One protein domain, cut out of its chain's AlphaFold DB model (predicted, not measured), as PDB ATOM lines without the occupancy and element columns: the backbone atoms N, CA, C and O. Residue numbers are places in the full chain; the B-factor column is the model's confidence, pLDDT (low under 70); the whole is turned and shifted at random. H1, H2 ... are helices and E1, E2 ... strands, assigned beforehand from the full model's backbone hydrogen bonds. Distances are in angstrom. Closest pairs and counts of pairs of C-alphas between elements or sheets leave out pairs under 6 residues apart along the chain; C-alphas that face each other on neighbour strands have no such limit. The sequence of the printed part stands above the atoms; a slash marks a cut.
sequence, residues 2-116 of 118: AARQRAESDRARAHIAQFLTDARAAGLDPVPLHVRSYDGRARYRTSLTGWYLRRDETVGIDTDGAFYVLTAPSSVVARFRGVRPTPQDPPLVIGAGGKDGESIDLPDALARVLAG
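What this domain is: This is residues 2 to 116 of the 118 residues of an uncharacterized protein of Cellulomonas sp. HD19AZ1 (UniProt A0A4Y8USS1). A small sheet of four strands, E1 to E4, curled like part of a barrel, has two helices side by side along one side of it, the long H1 and the short H2, both only grazing it. A long stretch with no named element, residues 70 to 105, loops out beyond the sheet on the side away from the helices and then returns to H2. The printed part has 115 residues, in the order H1 E1 E2 E3 E4 H2; the sheet's order is E1 E2 E3 E4, antiparallel throughout. The class is mixed, helices and strands, with under half of the residues in named elements. The whole is compact, with a radius of gyration of the C-alphas of 14.1 A and spans of 36 by 35 by 25 A.

Where its parts are: E1 is residues 31 to 37, 19.1 A long; E2 is residues 43 to 52, 14.4 A, and bends by 116 degrees at residue 49. E3 is residues 59 to 62, and E4 residues 67 to 69. H1, residues 2 to 25, measures 34.9 A from C-alpha 2 at (169.207, 162.392, 126.508). H2, residues 106 to 114, ends with C-alpha 114 at (145.411, 156.822, 146.135).

How they stand to each other: The strands form a meander, each the antiparallel neighbour of the one before. In hairpin E1 and E2, N 33 and O 48 are 2.9 A apart; in hairpin E2 and E3, N 51 and O 61, 2.9 A; in hairpin E3 and E4, N 60 and O 68, 3.0 A. H1 grazes the sheet with residues 12 to 23, and H2 with residues 109 to 114. H1, with residues 12 to 23 alone, touches H2; the closest C-alphas, of Ala 23 and Leu 114, are 6.2 A apart. They run the same way at a shallow tilt of 9 degrees. In both helices every O i to N i+4 pair is within hydrogen-bond range.

The domain as a whole: The farthest C-alphas, of Ala 25 and Ser 75, are 40.7 A apart. The printed part has no cut; E4 to H2 is a long link. Confidence is low, with pLDDT under 70, in residues 2 to 7, 74 to 84 and 95 to 103.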
ATOM      1  N   ALA A   2     170.438 161.600 126.309       59.53
ATOM      2  CA  ALA A   2     169.207 162.392 126.508       59.53
ATOM      3  C   ALA A   2     167.894 161.754 125.985       59.53
ATOM      4  O   ALA A   2     166.830 162.016 126.533       59.53
ATOM      5  N   ALA A   3     167.945 160.913 124.944       62.41
ATOM      6  CA  ALA A   3     166.738 160.306 124.361       62.41
ATOM      7  C   ALA A   3     166.097 159.221 125.250       62.41
ATOM      8  O   ALA A   3     164.877 159.098 125.266       62.41
ATOM      9  N   ARG A   4     166.905 158.463 126.011       60.69
ATOM     10  CA  ARG A   4     166.402 157.440 126.950       60.69
ATOM     11  C   ARG A   4     165.671 158.093 128.125       60.69
ATOM     12  O   ARG A   4     164.517 157.764 128.361       60.69
ATOM     13  N   GLN A   5     166.283 159.130 128.703       60.75
ATOM     14  CA  GLN A   5     165.690 159.908 129.788       60.75
ATOM     15  C   GLN A   5     164.334 160.520 129.405       60.75
ATOM     16  O   GLN A   5     163.416 160.518 130.215       60.75
ATOM     17  N   ARG A   6     164.178 161.000 128.159       62.62
ATOM     18  CA  ARG A   6     162.894 161.534 127.669       62.62
ATOM     19  C   ARG A   6     161.808 160.464 127.588       62.62
ATOM     20  O   ARG A   6     160.713 160.694 128.083       62.62
ATOM     21  N   ALA A   7     162.122 159.292 127.033       68.19
ATOM     22  CA  ALA A   7     161.163 158.189 126.943       68.19
ATOM     23  C   ALA A   7     160.731 157.672 128.329       68.19
ATOM     24  O   ALA A   7     159.581 157.280 128.520       68.19
ATOM     25  N   GLU A   8     161.640 157.687 129.304       72.00
ATOM     26  CA  GLU A   8     161.338 157.355 130.698       72.00
ATOM     27  C   GLU A   8     160.445 158.417 131.351       72.00
ATOM     28  O   GLU A   8     159.443 158.076 131.981       72.00
ATOM     29  N   SER A   9     160.740 159.700 131.135       74.88
ATOM     30  CA  SER A   9     159.915 160.800 131.643       74.88
ATOM     31  C   SER A   9     158.522 160.850 131.011       74.88
ATOM     32  O   SER A   9     157.563 161.198 131.694       74.88
ATOM     33  N   ASP A  10     158.359 160.447 129.750       80.31
ATOM     34  CA  ASP A  10     157.037 160.367 129.117       80.31
ATOM     35  C   ASP A  10     156.166 159.270 129.745       80.31
ATOM     36  O   ASP A  10     154.975 159.479 129.979       80.31
ATOM     37  N   ARG A  11     156.761 158.126 130.113       83.12
ATOM     38  CA  ARG A  11     156.062 157.086 130.889       83.12
ATOM     39  C   ARG A  11     155.674 157.590 132.274       83.12
ATOM     40  O   ARG A  11     154.541 157.396 132.702       83.12
ATOM     41  N   ALA A  12     156.589 158.276 132.954       85.00
ATOM     42  CA  ALA A  12     156.326 158.872 134.257       85.00
ATOM     43  C   ALA A  12     155.159 159.879 134.207       85.00
ATOM     44  O   ALA A  12     154.260 159.829 135.045       85.00
ATOM     45  N   ARG A  13     155.107 160.731 133.173       85.75
ATOM     46  CA  ARG A  13     153.976 161.641 132.922       85.75
ATOM     47  C   ARG A  13     152.662 160.899 132.701       85.75
ATOM     48  O   ARG A  13     151.643 161.323 133.237       85.75
ATOM     49  N   ALA A  14     152.675 159.795 131.952       88.69
ATOM     50  CA  ALA A  14     151.477 158.984 131.744       88.69
ATOM     51  C   ALA A  14     150.936 158.412 133.068       88.69
ATOM     52  O   ALA A  14     149.732 158.466 133.310       88.69
ATOM     53  N   HIS A  15     151.818 157.949 133.961       89.69
ATOM     54  CA  HIS A  15     151.421 157.494 135.298       89.69
ATOM     55  C   HIS A  15     150.824 158.620 136.148       89.69
ATOM     56  O   HIS A  15     149.801 158.413 136.795       89.69
ATOM     57  N   ILE A  16     151.412 159.819 136.114       90.00
ATOM     58  CA  ILE A  16     150.873 160.986 136.829       90.00
ATOM     59  C   ILE A  16     149.491 161.365 136.283       90.00
ATOM     60  O   ILE A  16     148.567 161.585 137.060       90.00
ATOM     61  N   ALA A  17     149.313 161.398 134.961       90.69
ATOM     62  CA  ALA A  17     148.025 161.714 134.344       90.69
ATOM     63  C   ALA A  17     146.926 160.710 134.738       90.69
ATOM     64  O   ALA A  17     145.790 161.109 135.019       90.69
ATOM     65  N   GLN A  18     147.274 159.419 134.808       91.44
ATOM     66  CA  GLN A  18     146.370 158.383 135.301       91.44
ATOM     67  C   GLN A  18     146.021 158.617 136.775       91.44
ATOM     68  O   GLN A  18     144.843 158.716 137.106       91.44
ATOM     69  N   PHE A  19     147.027 158.829 137.628       91.12
ATOM     70  CA  PHE A  19     146.818 159.138 139.042       91.12
ATOM     71  C   PHE A  19     145.885 160.331 139.243       91.12
ATOM     72  O   PHE A  19     144.994 160.266 140.076       91.12
ATOM     73  N   LEU A  20     146.050 161.417 138.484       91.81
ATOM     74  CA  LEU A  20     145.187 162.592 138.621       91.81
ATOM     75  C   LEU A  20     143.728 162.274 138.285       91.81
ATOM     76  O   LEU A  20     142.810 162.832 138.884       91.81
ATOM     77  N   THR A  21     143.512 161.399 137.305       92.38
ATOM     78  CA  THR A  21     142.176 160.923 136.941       92.38
ATOM     79  C   THR A  21     141.584 160.092 138.073       92.38
ATOM     80  O   THR A  21     140.460 160.362 138.491       92.38
ATOM     81  N   ASP A  22     142.367 159.170 138.627       91.50
ATOM     82  CA  ASP A  22     141.946 158.291 139.719       91.50
ATOM     83  C   ASP A  22     141.708 159.071 141.020       91.50
ATOM     84  O   ASP A  22     140.701 158.865 141.689       91.50
ATOM     85  N   ALA A  23     142.577 160.029 141.349       89.75
ATOM     86  CA  ALA A  23     142.466 160.886 142.525       89.75
ATOM     87  C   ALA A  23     141.200 161.745 142.463       89.75
ATOM     88  O   ALA A  23     140.466 161.835 143.446       89.75
ATOM     89  N   ARG A  24     140.890 162.321 141.291       88.06
ATOM     90  CA  ARG A  24     139.629 163.045 141.071       88.06
ATOM     91  C   ARG A  24     138.416 162.125 141.173       88.06
ATOM     92  O   ARG A  24     137.433 162.503 141.800       88.06
ATOM     93  N   ALA A  25     138.481 160.929 140.587       90.25
ATOM     94  CA  ALA A  25     137.394 159.952 140.651       90.25
ATOM     95  C   ALA A  25     137.137 159.454 142.085       90.25
ATOM     96  O   ALA A  25     135.991 159.227 142.463       90.25
ATOM     97  N   ALA A  26     138.193 159.333 142.888       89.19
ATOM     98  CA  ALA A  26     138.134 158.966 144.296       89.19
ATOM     99  C   ALA A  26     137.807 160.149 145.232       89.19
ATOM    100  O   ALA A  26     137.633 159.938 146.430       89.19
ATOM    101  N   GLY A  27     137.713 161.380 144.712       88.62
ATOM    102  CA  GLY A  27     137.422 162.576 145.507       88.62
ATOM    103  C   GLY A  27     138.544 162.968 146.471       88.62
ATOM    104  O   GLY A  27     138.267 163.517 147.534       88.62
ATOM    105  N   LEU A  28     139.805 162.666 146.141       89.06
ATOM    106  CA  LEU A  28     140.949 163.111 146.934       89.06
ATOM    107  C   LEU A  28     141.149 164.616 146.747       89.06
ATOM    108  O   LEU A  28     141.486 165.071 145.653       89.06
ATOM    109  N   ASP A  29     141.018 165.379 147.828       89.75
ATOM    110  CA  ASP A  29     141.292 166.812 147.800       89.75
ATOM    111  C   ASP A  29     142.806 167.087 147.730       89.75
ATOM    112  O   ASP A  29     143.590 166.483 148.475       89.75
ATOM    113  N   PRO A  30     143.255 168.002 146.855       91.31
ATOM    114  CA  PRO A  30     144.647 168.422 146.811       91.31
ATOM    115  C   PRO A  30     144.980 169.310 148.020       91.31
ATOM    116  O   PRO A  30     144.186 170.151 148.446       91.31
ATOM    117  N   VAL A  31     146.193 169.172 148.553       91.69
ATOM    118  CA  VAL A  31     146.687 169.927 149.713       91.69
ATOM    119  C   VAL A  31     147.742 170.968 149.318       91.69
ATOM    120  O   VAL A  31     148.464 170.775 148.337       91.69
ATOM    121  N   PRO A  32     147.900 172.070 150.078       92.00
ATOM    122  CA  PRO A  32     148.958 173.042 149.822       92.00
ATOM    123  C   PRO A  32     150.354 172.421 149.964       92.00
ATOM    124  O   PRO A  32     150.733 171.910 151.030       92.00
ATOM    125  N   LEU A  33     151.152 172.510 148.901       91.31
ATOM    126  CA  LEU A  33     152.514 171.993 148.880       91.31
ATOM    127  C   LEU A  33     153.474 172.982 149.544       91.31
ATOM    128  O   LEU A  33     153.388 174.204 149.384       91.31
ATOM    129  N   HIS A  34     154.423 172.447 150.298       89.19
ATOM    130  CA  HIS A  34     155.415 173.229 151.020       89.19
ATOM    131  C   HIS A  34     156.812 172.721 150.719       89.19
ATOM    132  O   HIS A  34     157.027 171.520 150.630       89.19
ATOM    133  N   VAL A  35     157.769 173.638 150.645       87.00
ATOM    134  CA  VAL A  35     159.183 173.300 150.484       87.00
ATOM    135  C   VAL A  35     159.838 173.178 151.848       87.00
ATOM    136  O   VAL A  35     159.626 174.024 152.715       87.00
ATOM    137  N   ARG A  36     160.670 172.162 152.043       84.75
ATOM    138  CA  ARG A  36     161.460 171.968 153.262       84.75
ATOM    139  C   ARG A  36     162.923 172.302 153.010       84.75
ATOM    140  O   ARG A  36     163.444 172.085 151.920       84.75
ATOM    141  N   SER A  37     163.611 172.843 154.005       82.31
ATOM    142  CA  SER A  37     165.066 172.971 153.918       82.31
ATOM    143  C   SER A  37     165.738 171.594 153.972       82.31
ATOM    144  O   SER A  37     165.195 170.664 154.564       82.31
ATOM    145  N   TYR A  38     166.934 171.452 153.395       77.38
ATOM    146  CA  TYR A  38     167.703 170.195 153.433       77.38
ATOM    147  C   TYR A  38     168.011 169.705 154.854       77.38
ATOM    148  O   TYR A  38     168.114 168.505 155.082       77.38
ATOM    149  N   ASP A  39     168.129 170.618 155.820       77.19
ATOM    150  CA  ASP A  39     168.293 170.279 157.237       77.19
ATOM    151  C   ASP A  39     166.969 169.898 157.933       77.19
ATOM    152  O   ASP A  39     166.972 169.552 159.113       77.19
ATOM    153  N   GLY A  40     165.837 169.978 157.225       77.69
ATOM    154  CA  GLY A  40     164.493 169.681 157.715       77.69
ATOM    155  C   GLY A  40     163.926 170.699 158.710       77.69
ATOM    156  O   GLY A  40     162.793 170.516 159.162       77.69
ATOM    157  N   ARG A  41     164.682 171.754 159.052       80.69
ATOM    158  CA  ARG A  41     164.362 172.701 160.136       80.69
ATOM    159  C   ARG A  41     163.432 173.835 159.718       80.69
ATOM    160  O   ARG A  41     162.782 174.426 160.575       80.69
ATOM    161  N   ALA A  42     163.365 174.155 158.430       80.62
ATOM    162  CA  ALA A  42     162.529 175.216 157.889       80.62
ATOM    163  C   ALA A  42     161.518 174.663 156.880       80.62
ATOM    164  O   ALA A  42     161.827 173.787 156.072       80.62
ATOM    165  N   ARG A  43     160.307 175.226 156.916       82.94
ATOM    166  CA  ARG A  43     159.230 174.967 155.959       82.94
ATOM    167  C   ARG A  43     158.831 176.285 155.305       82.94
ATOM    168  O   ARG A  43     158.570 177.270 155.993       82.94
ATOM    169  N   TYR A  44     158.768 176.293 153.984       82.81
ATOM    170  CA  TYR A  44     158.417 177.438 153.161       82.81
ATOM    171  C   TYR A  44     157.089 177.168 152.460       82.81
ATOM    172  O   TYR A  44     156.899 176.122 151.838       82.81
ATOM    173  N   ARG A  45     156.160 178.120 152.563       84.06
ATOM    174  CA  ARG A  45     154.890 178.064 151.836       84.06
ATOM    175  C   ARG A  45     155.130 178.287 150.345       84.06
ATOM    176  O   ARG A  45     155.957 179.122 149.970       84.06
ATOM    177  N   THR A  46     154.381 177.561 149.525       84.69
ATOM    178  CA  THR A  46     154.322 177.759 148.074       84.69
ATOM    179  C   THR A  46     152.891 178.103 147.667       84.69
ATOM    180  O   THR A  46     151.970 178.005 148.476       84.69
ATOM    181  N   SER A  47     152.702 178.530 146.420       85.38
ATOM    182  CA  SER A  47     151.374 178.703 145.820       85.38
ATOM    183  C   SER A  47     150.858 177.431 145.133       85.38
ATOM    184  O   SER A  47     149.886 177.510 144.391       85.38
ATOM    185  N   LEU A  48     151.543 176.295 145.293       89.31
ATOM    186  CA  LEU A  48     151.198 175.036 144.637       89.31
ATOM    187  C   LEU A  48     150.239 174.229 145.515       89.31
ATOM    188  O   LEU A  48     150.366 174.219 146.741       89.31
ATOM    189  N   THR A  49     149.319 173.516 144.873       92.62
ATOM    190  CA  THR A  49     148.366 172.617 145.534       92.62
ATOM    191  C   THR A  49     148.371 171.285 144.794       92.62
ATOM    192  O   THR A  49     148.413 171.272 143.566       92.62
ATOM    193  N   GLY A  50     148.360 170.173 145.524       93.88
ATOM    194  CA  GLY A  50     148.416 168.840 144.936       93.88
ATOM    195  C   GLY A  50     148.665 167.763 145.980       93.88
ATOM    196  O   GLY A  50     148.152 167.856 147.091       93.88
ATOM    197  N   TRP A  51     149.458 166.751 145.648       93.81
ATOM    198  CA  TRP A  51     149.675 165.597 146.519       93.81
ATOM    199  C   TRP A  51     151.157 165.339 146.758       93.81
ATOM    200  O   TRP A  51     151.979 165.405 145.840       93.81
ATOM    201  N   TYR A  52     151.501 165.025 148.006       91.00
ATOM    202  CA  TYR A  52     152.840 164.570 148.361       91.00
ATOM    203  C   TYR A  52     153.008 163.112 147.949       91.00
ATOM    204  O   TYR A  52     152.198 162.267 148.312       91.00
ATOM    205  N   LEU A  53     154.085 162.814 147.225       87.81
ATOM    206  CA  LEU A  53     154.422 161.449 146.805       87.81
ATOM    207  C   LEU A  53     155.255 160.705 147.855       87.81
ATOM    208  O   LEU A  53     155.397 159.487 147.802       87.81
ATOM    209  N   ARG A  54     155.827 161.442 148.812       84.19
ATOM    210  CA  ARG A  54     156.623 160.892 149.909       84.19
ATOM    211  C   ARG A  54     156.098 161.381 151.250       84.19
ATOM    212  O   ARG A  54     155.653 162.521 151.370       84.19
ATOM    213  N   ARG A  55     156.246 160.532 152.270       81.06
ATOM    214  CA  ARG A  55     155.865 160.833 153.661       81.06
ATOM    215  C   ARG A  55     156.641 161.994 154.270       81.06
ATOM    216  O   ARG A  55     156.133 162.698 155.132       81.06
ATOM    217  N   ASP A  56     157.885 162.176 153.841       81.19
ATOM    218  CA  ASP A  56     158.743 163.271 154.292       81.19
ATOM    219  C   ASP A  56     158.436 164.602 153.583       81.19
ATOM    220  O   ASP A  56     159.118 165.600 153.824       81.19
ATOM    221  N   GLU A  57     157.396 164.632 152.736       87.38
ATOM    222  CA  GLU A  57     156.900 165.808 152.018       87.38
ATOM    223  C   GLU A  57     157.947 166.453 151.090       87.38
ATOM    224  O   GLU A  57     157.801 167.605 150.682       87.38
ATOM    225  N   THR A  58     159.022 165.742 150.734       84.31
ATOM    226  CA  THR A  58     160.110 166.306 149.916       84.31
ATOM    227  C   THR A  58     159.828 166.266 148.419       84.31
ATOM    228  O   THR A  58     160.596 166.824 147.640       84.31
ATOM    229  N   VAL A  59     158.794 165.541 147.996       88.19
ATOM    230  CA  VAL A  59     158.415 165.358 146.592       88.19
ATOM    231  C   VAL A  59     156.900 165.396 146.490       88.19
ATOM    232  O   VAL A  59     156.207 164.779 147.302       88.19
ATOM    233  N   GLY A  60     156.391 166.097 145.483       90.56
ATOM    234  CA  GLY A  60     154.964 166.184 145.216       90.56
ATOM    235  C   GLY A  60     154.659 166.457 143.752       90.56
ATOM    236  O   GLY A  60     155.546 166.800 142.969       90.56
ATOM    237  N   ILE A  61     153.388 166.307 143.410       92.69
ATOM    238  CA  ILE A  61     152.821 166.691 142.117       92.69
ATOM    239  C   ILE A  61     151.693 167.685 142.345       92.69
ATOM    240  O   ILE A  61     151.005 167.600 143.364       92.69
ATOM    241  N   ASP A  62     151.513 168.630 141.430       92.38
ATOM    242  CA  ASP A  62     150.352 169.520 141.457       92.38
ATOM    243  C   ASP A  62     149.138 168.907 140.741       92.38
ATOM    244  O   ASP A  62     149.178 167.797 140.204       92.38
ATOM    245  N   THR A  63     148.034 169.651 140.737       90.56
ATOM    246  CA  THR A  63     146.799 169.288 140.031       90.56
ATOM    247  C   THR A  63     146.930 169.255 138.508       90.56
ATOM    248  O   THR A  63     146.103 168.616 137.854       90.56
ATOM    249  N   ASP A  64     147.952 169.913 137.957       88.69
ATOM    250  CA  ASP A  64     148.247 169.975 136.522       88.69
ATOM    251  C   ASP A  64     149.150 168.811 136.066       88.69
ATOM    252  O   ASP A  64     149.326 168.577 134.870       88.69
ATOM    253  N   GLY A  65     149.691 168.035 137.013       87.75
ATOM    254  CA  GLY A  65     150.558 166.883 136.763       87.75
ATOM    255  C   GLY A  65     152.035 167.237 136.637       87.75
ATOM    256  O   GLY A  65     152.834 166.414 136.180       87.75
ATOM    257  N   ALA A  66     152.416 168.445 137.044       89.00
ATOM    258  CA  ALA A  66     153.806 168.838 137.148       89.00
ATOM    259  C   ALA A  66     154.445 168.220 138.395       89.00
ATOM    260  O   ALA A  66     153.859 168.192 139.478       89.00
ATOM    261  N   PHE A  67     155.672 167.726 138.237       88.56
ATOM    262  CA  PHE A  67     156.452 167.117 139.309       88.56
ATOM    263  C   PHE A  67     157.381 168.137 139.961       88.56
ATOM    264  O   PHE A  67     158.057 168.916 139.282       88.56
ATOM    265  N   TYR A  68     157.452 168.096 141.290       87.19
ATOM    266  CA  TYR A  68     158.226 169.032 142.089       87.19
ATOM    267  C   TYR A  68     159.073 168.319 143.136       87.19
ATOM    268  O   TYR A  68     158.588 167.530 143.948       87.19
ATOM    269  N   VAL A  69     160.348 168.704 143.182       86.69
ATOM    270  CA  VAL A  69     161.209 168.460 144.338       86.69
ATOM    271  C   VAL A  69     161.004 169.616 145.314       86.69
ATOM    272  O   VAL A  69     161.349 170.763 145.035       86.69
ATOM    273  N   LEU A  70     160.416 169.313 146.463       86.56
ATOM    274  CA  LEU A  70     160.022 170.264 147.495       86.56
ATOM    275  C   LEU A  70     161.115 170.431 148.556       86.56
ATOM    276  O   LEU A  70     160.839 170.524 149.751       86.56
ATOM    277  N   THR A  71     162.377 170.473 148.128       81.75
ATOM    278  CA  THR A  71     163.522 170.671 149.021       81.75
ATOM    279  C   THR A  71     164.421 171.804 148.549       81.75
ATOM    280  O   THR A  71     164.643 171.986 147.354       81.75
ATOM    281  N   ALA A  72     164.937 172.592 149.492       75.81
ATOM    282  CA  ALA A  72     165.794 173.738 149.202       75.81
ATOM    283  C   ALA A  72     166.986 173.836 150.174       75.81
ATOM    284  O   ALA A  72     166.882 173.407 151.326       75.81
ATOM    285  N   PRO A  73     168.115 174.445 149.769       70.00
ATOM    286  CA  PRO A  73     169.214 174.719 150.689       70.00
ATOM    287  C   PRO A  73     168.767 175.674 151.809       70.00
ATOM    288  O   PRO A  73     167.979 176.593 151.578       70.00
ATOM    289  N   SER A  74     169.300 175.497 153.021       64.44
ATOM    290  CA  SER A  74     168.968 176.327 154.195       64.44
ATOM    291  C   SER A  74     169.378 177.800 154.054       64.44
ATOM    292  O   SER A  74     168.868 178.647 154.784       64.44
ATOM    293  N   SER A  75     170.281 178.118 153.120       60.12
ATOM    294  CA  SER A  75     170.950 179.419 153.017       60.12
ATOM    295  C   SER A  75     170.290 180.438 152.086       60.12
ATOM    296  O   SER A  75     170.679 181.605 152.101       60.12
ATOM    297  N   VAL A  76     169.319 180.070 151.255       53.09
ATOM    298  CA  VAL A  76     168.965 180.949 150.133       53.09
ATOM    299  C   VAL A  76     167.796 181.850 150.506       53.09
ATOM    300  O   VAL A  76     166.689 181.373 150.727       53.09
ATOM    301  N   VAL A  77     168.067 183.156 150.581       48.88
ATOM    302  CA  VAL A  77     167.403 184.344 149.977       48.88
ATOM    303  C   VAL A  77     165.932 184.238 149.479       48.88
ATOM    304  O   VAL A  77     165.232 185.244 149.412       48.88
ATOM    305  N   ALA A  78     165.392 183.051 149.215       48.66
ATOM    306  CA  ALA A  78     163.994 182.740 148.918       48.66
ATOM    307  C   ALA A  78     163.018 182.921 150.104       48.66
ATOM    308  O   ALA A  78     161.804 182.806 149.927       48.66
ATOM    309  N   ARG A  79     163.514 183.265 151.302       48.72
ATOM    310  CA  ARG A  79     162.691 183.540 152.496       48.72
ATOM    311  C   ARG A  79     161.735 184.738 152.331       48.72
ATOM    312  O   ARG A  79     160.819 184.870 153.133       48.72
ATOM    313  N   PHE A  80     161.906 185.578 151.303       46.72
ATOM    314  CA  PHE A  80     161.191 186.859 151.181       46.72
ATOM    315  C   PHE A  80     160.150 186.989 150.054       46.72
ATOM    316  O   PHE A  80     159.434 187.985 150.040       46.72
ATOM    317  N   ARG A  81     160.014 186.034 149.117       52.59
ATOM    318  CA  ARG A  81     159.046 186.168 147.995       52.59
ATOM    319  C   ARG A  81     158.139 184.960 147.738       52.59
ATOM    320  O   ARG A  81     157.394 184.960 146.763       52.59
ATOM    321  N   GLY A  82     158.159 183.971 148.631       55.59
ATOM    322  CA  GLY A  82     157.500 182.688 148.401       55.59
ATOM    323  C   GLY A  82     158.351 181.824 147.477       55.59
ATOM    324  O   GLY A  82     158.818 182.270 146.429       55.59
ATOM    325  N   VAL A  83     158.602 180.586 147.889       63.47
ATOM    326  CA  VAL A  83     159.336 179.650 147.041       63.47
ATOM    327  C   VAL A  83     158.385 179.243 145.921       63.47
ATOM    328  O   VAL A  83     157.281 178.772 146.191       63.47
ATOM    329  N   ARG A  84     158.798 179.456 144.671       66.88
ATOM    330  CA  ARG A  84     158.146 178.888 143.489       66.88
ATOM    331  C   ARG A  84     159.019 177.737 142.999       66.88
ATOM    332  O   ARG A  84     160.007 178.005 142.317       66.88
ATOM    333  N   PRO A  85     158.729 176.489 143.399       70.62
ATOM    334  CA  PRO A  85     159.405 175.329 142.841       70.62
ATOM    335  C   PRO A  85     159.246 175.331 141.320       70.62
ATOM    336  O   PRO A  85     158.144 175.534 140.812       70.62
ATOM    337  N   THR A  86     160.342 175.132 140.596       73.38
ATOM    338  CA  THR A  86     160.284 174.954 139.144       73.38
ATOM    339  C   THR A  86     159.794 173.535 138.849       73.38
ATOM    340  O   THR A  86     160.328 172.603 139.460       73.38
ATOM    341  N   PRO A  87     158.821 173.352 137.936       80.88
ATOM    342  CA  PRO A  87     158.445 172.033 137.442       80.88
ATOM    343  C   PRO A  87     159.675 171.296 136.921       80.88
ATOM    344  O   PRO A  87     160.463 171.866 136.164       80.88
ATOM    345  N   GLN A  88     159.849 170.044 137.325       78.62
ATOM    346  CA  GLN A  88     160.913 169.186 136.818       78.62
ATOM    347  C   GLN A  88     160.329 168.021 136.032       78.62
ATOM    348  O   GLN A  88     159.180 167.623 136.237       78.62
ATOM    349  N   ASP A  89     161.136 167.464 135.133       77.00
ATOM    350  CA  ASP A  89     160.768 166.241 134.438       77.00
ATOM    351  C   ASP A  89     160.694 165.088 135.449       77.00
ATOM    352  O   ASP A  89     161.671 164.845 136.167       77.00
ATOM    353  N   PRO A  90     159.553 164.382 135.537       76.75
ATOM    354  CA  PRO A  90     159.393 163.327 136.518       76.75
ATOM    355  C   PRO A  90     160.327 162.155 136.179       76.75
ATOM    356  O   PRO A  90     160.338 161.685 135.031       76.75
ATOM    357  N   PRO A  91     161.118 161.666 137.147       79.00
ATOM    358  CA  PRO A  91     161.836 160.413 137.002       79.00
ATOM    359  C   PRO A  91     160.889 159.232 137.258       79.00
ATOM    360  O   PRO A  91     159.923 159.352 138.010       79.00
ATOM    361  N   LEU A  92     161.182 158.067 136.672       79.12
ATOM    362  CA  LEU A  92     160.470 156.827 137.016       79.12
ATOM    363  C   LEU A  92     160.793 156.348 138.436       79.12
ATOM    364  O   LEU A  92     159.951 155.720 139.064       79.12
ATOM    365  N   VAL A  93     161.984 156.685 138.938       76.94
ATOM    366  CA  VAL A  93     162.460 156.320 140.274       76.94
ATOM    367  C   VAL A  93     162.708 157.589 141.081       76.94
ATOM    368  O   VAL A  93     163.496 158.453 140.691       76.94
ATOM    369  N   ILE A  94     162.046 157.700 142.226       74.94
ATOM    370  CA  ILE A  94     162.203 158.800 143.173       74.94
ATOM    371  C   ILE A  94     163.168 158.327 144.266       74.94
ATOM    372  O   ILE A  94     162.823 157.429 145.026       74.94
ATOM    373  N   GLY A  95     164.362 158.924 144.391       62.19
ATOM    374  CA  GLY A  95     165.221 158.616 145.550       62.19
ATOM    375  C   GLY A  95     166.740 158.641 145.391       62.19
ATOM    376  O   GLY A  95     167.424 158.265 146.334       62.19
ATOM    377  N   ALA A  96     167.317 159.133 144.292       52.03
ATOM    378  CA  ALA A  96     168.776 159.091 144.094       52.03
ATOM    379  C   ALA A  96     169.633 159.999 145.029       52.03
ATOM    380  O   ALA A  96     170.807 160.219 144.740       52.03
ATOM    381  N   GLY A  97     169.106 160.543 146.137       46.72
ATOM    382  CA  GLY A  97     169.869 161.468 146.997       46.72
ATOM    383  C   GLY A  97     169.354 161.720 148.421       46.72
ATOM    384  O   GLY A  97     169.799 162.676 149.053       46.72
ATOM    385  N   GLY A  98     168.412 160.919 148.931       46.47
ATOM    386  CA  GLY A  98     167.901 161.041 150.303       46.47
ATOM    387  C   GLY A  98     168.720 160.232 151.315       46.47
ATOM    388  O   GLY A  98     169.264 159.186 150.971       46.47
ATOM    389  N   LYS A  99     168.771 160.692 152.574       44.06
ATOM    390  CA  LYS A  99     169.539 160.087 153.688       44.06
ATOM    391  C   LYS A  99     169.257 158.598 153.946       44.06
ATOM    392  O   LYS A  99     170.114 157.943 154.528       44.06
ATOM    393  N   ASP A 100     168.112 158.090 153.493       55.81
ATOM    394  CA  ASP A 100     167.636 156.737 153.793       55.81
ATOM    395  C   ASP A 100     167.833 155.735 152.636       55.81
ATOM    396  O   ASP A 100     167.565 154.553 152.806       55.81
ATOM    397  N   GLY A 101     168.305 156.168 151.456       55.38
ATOM    398  CA  GLY A 101     168.611 155.273 150.323       55.38
ATOM    399  C   GLY A 101     167.416 154.533 149.697       55.38
ATOM    400  O   GLY A 101     167.601 153.769 148.751       55.38
ATOM    401  N   GLU A 102     166.195 154.761 150.183       59.25
ATOM    402  CA  GLU A 102     164.991 154.100 149.685       59.25
ATOM    403  C   GLU A 102     164.544 154.751 148.372       59.25
ATOM    404  O   GLU A 102     163.947 155.832 148.340       59.25
ATOM    405  N   SER A 103     164.911 154.101 147.272       68.75
ATOM    406  CA  SER A 103     164.377 154.396 145.948       68.75
ATOM    407  C   SER A 103     162.970 153.818 145.866       68.75
ATOM    408  O   SER A 103     162.798 152.615 146.037       68.75
ATOM    409  N   ILE A 104     161.976 154.669 145.625       76.38
ATOM    410  CA  ILE A 104     160.598 154.246 145.373       76.38
ATOM    411  C   ILE A 104     160.249 154.522 143.916       76.38
ATOM    412  O   ILE A 104     160.560 155.594 143.385       76.38
ATOM    413  N   ASP A 105     159.594 153.565 143.273       84.94
ATOM    414  CA  ASP A 105     159.082 153.756 141.925       84.94
ATOM    415  C   ASP A 105     157.906 154.744 141.957       84.94
ATOM    416  O   ASP A 105     157.037 154.706 142.832       84.94
ATOM    417  N   LEU A 106     157.877 155.671 140.999       85.19
ATOM    418  CA  LEU A 106     156.832 156.690 140.896       85.19
ATOM    419  C   LEU A 106     155.411 156.081 140.892       85.19
ATOM    420  O   LEU A 106     154.567 156.601 141.623       85.19
ATOM    421  N   PRO A 107     155.115 154.998 140.142       84.88
ATOM    422  CA  PRO A 107     153.809 154.340 140.195       84.88
ATOM    423  C   PRO A 107     153.415 153.869 141.599       84.88
ATOM    424  O   PRO A 107     152.266 154.057 141.997       84.88
ATOM    425  N   ASP A 108     154.359 153.327 142.369       85.81
ATOM    426  CA  ASP A 108     154.101 152.841 143.728       85.81
ATOM    427  C   ASP A 108     153.809 154.000 144.683       85.81
ATOM    428  O   ASP A 108     152.893 153.932 145.507       85.81
ATOM    429  N   ALA A 109     154.545 155.106 144.536       86.69
ATOM    430  CA  ALA A 109     154.289 156.328 145.286       86.69
ATOM    431  C   ALA A 109     152.881 156.885 144.999       86.69
ATOM    432  O   ALA A 109     152.154 157.234 145.929       86.69
ATOM    433  N   LEU A 110     152.467 156.917 143.728       87.44
ATOM    434  CA  LEU A 110     151.132 157.363 143.318       87.44
ATOM    435  C   LEU A 110     150.032 156.437 143.863       87.44
ATOM    436  O   LEU A 110     149.049 156.911 144.433       87.44
ATOM    437  N   ALA A 111     150.218 155.120 143.750       87.19
ATOM    438  CA  ALA A 111     149.274 154.128 144.259       87.19
ATOM    439  C   ALA A 111     149.089 154.238 145.781       87.19
ATOM    440  O   ALA A 111     147.969 154.149 146.284       87.19
ATOM    441  N   ARG A 112     150.171 154.503 146.521       86.69
ATOM    442  CA  ARG A 112     150.122 154.729 147.970       86.69
ATOM    443  C   ARG A 112     149.272 155.942 148.340       86.69
ATOM    444  O   ARG A 112     148.519 155.875 149.310       86.69
ATOM    445  N   VAL A 113     149.393 157.035 147.589       86.19
ATOM    446  CA  VAL A 113     148.582 158.240 147.807       86.19
ATOM    447  C   VAL A 113     147.108 157.945 147.535       86.19
ATOM    448  O   VAL A 113     146.272 158.293 148.364       86.19
ATOM    449  N   LEU A 114     146.788 157.239 146.442       84.81
ATOM    450  CA  LEU A 114     145.411 156.822 146.135       84.81
ATOM    451  C   LEU A 114     144.818 155.906 147.209       84.81
ATOM    452  O   LEU A 114     143.641 156.020 147.533       84.81
ATOM    453  N   ALA A 115     145.632 155.032 147.798       84.50
ATOM    454  CA  ALA A 115     145.222 154.170 148.903       84.50
ATOM    455  C   ALA A 115     145.034 154.922 150.242       84.50
ATOM    456  O   ALA A 115     144.691 154.298 151.245       84.50
ATOM    457  N   GLY A 116     145.277 156.240 150.287       74.88
ATOM    458  CA  GLY A 116     145.174 157.069 151.494       74.88
ATOM    459  C   GLY A 116     146.388 156.980 152.428       74.88
ATOM    460  O   GLY A 116     146.303 157.367 153.589       74.88
TER     461      GLY A 116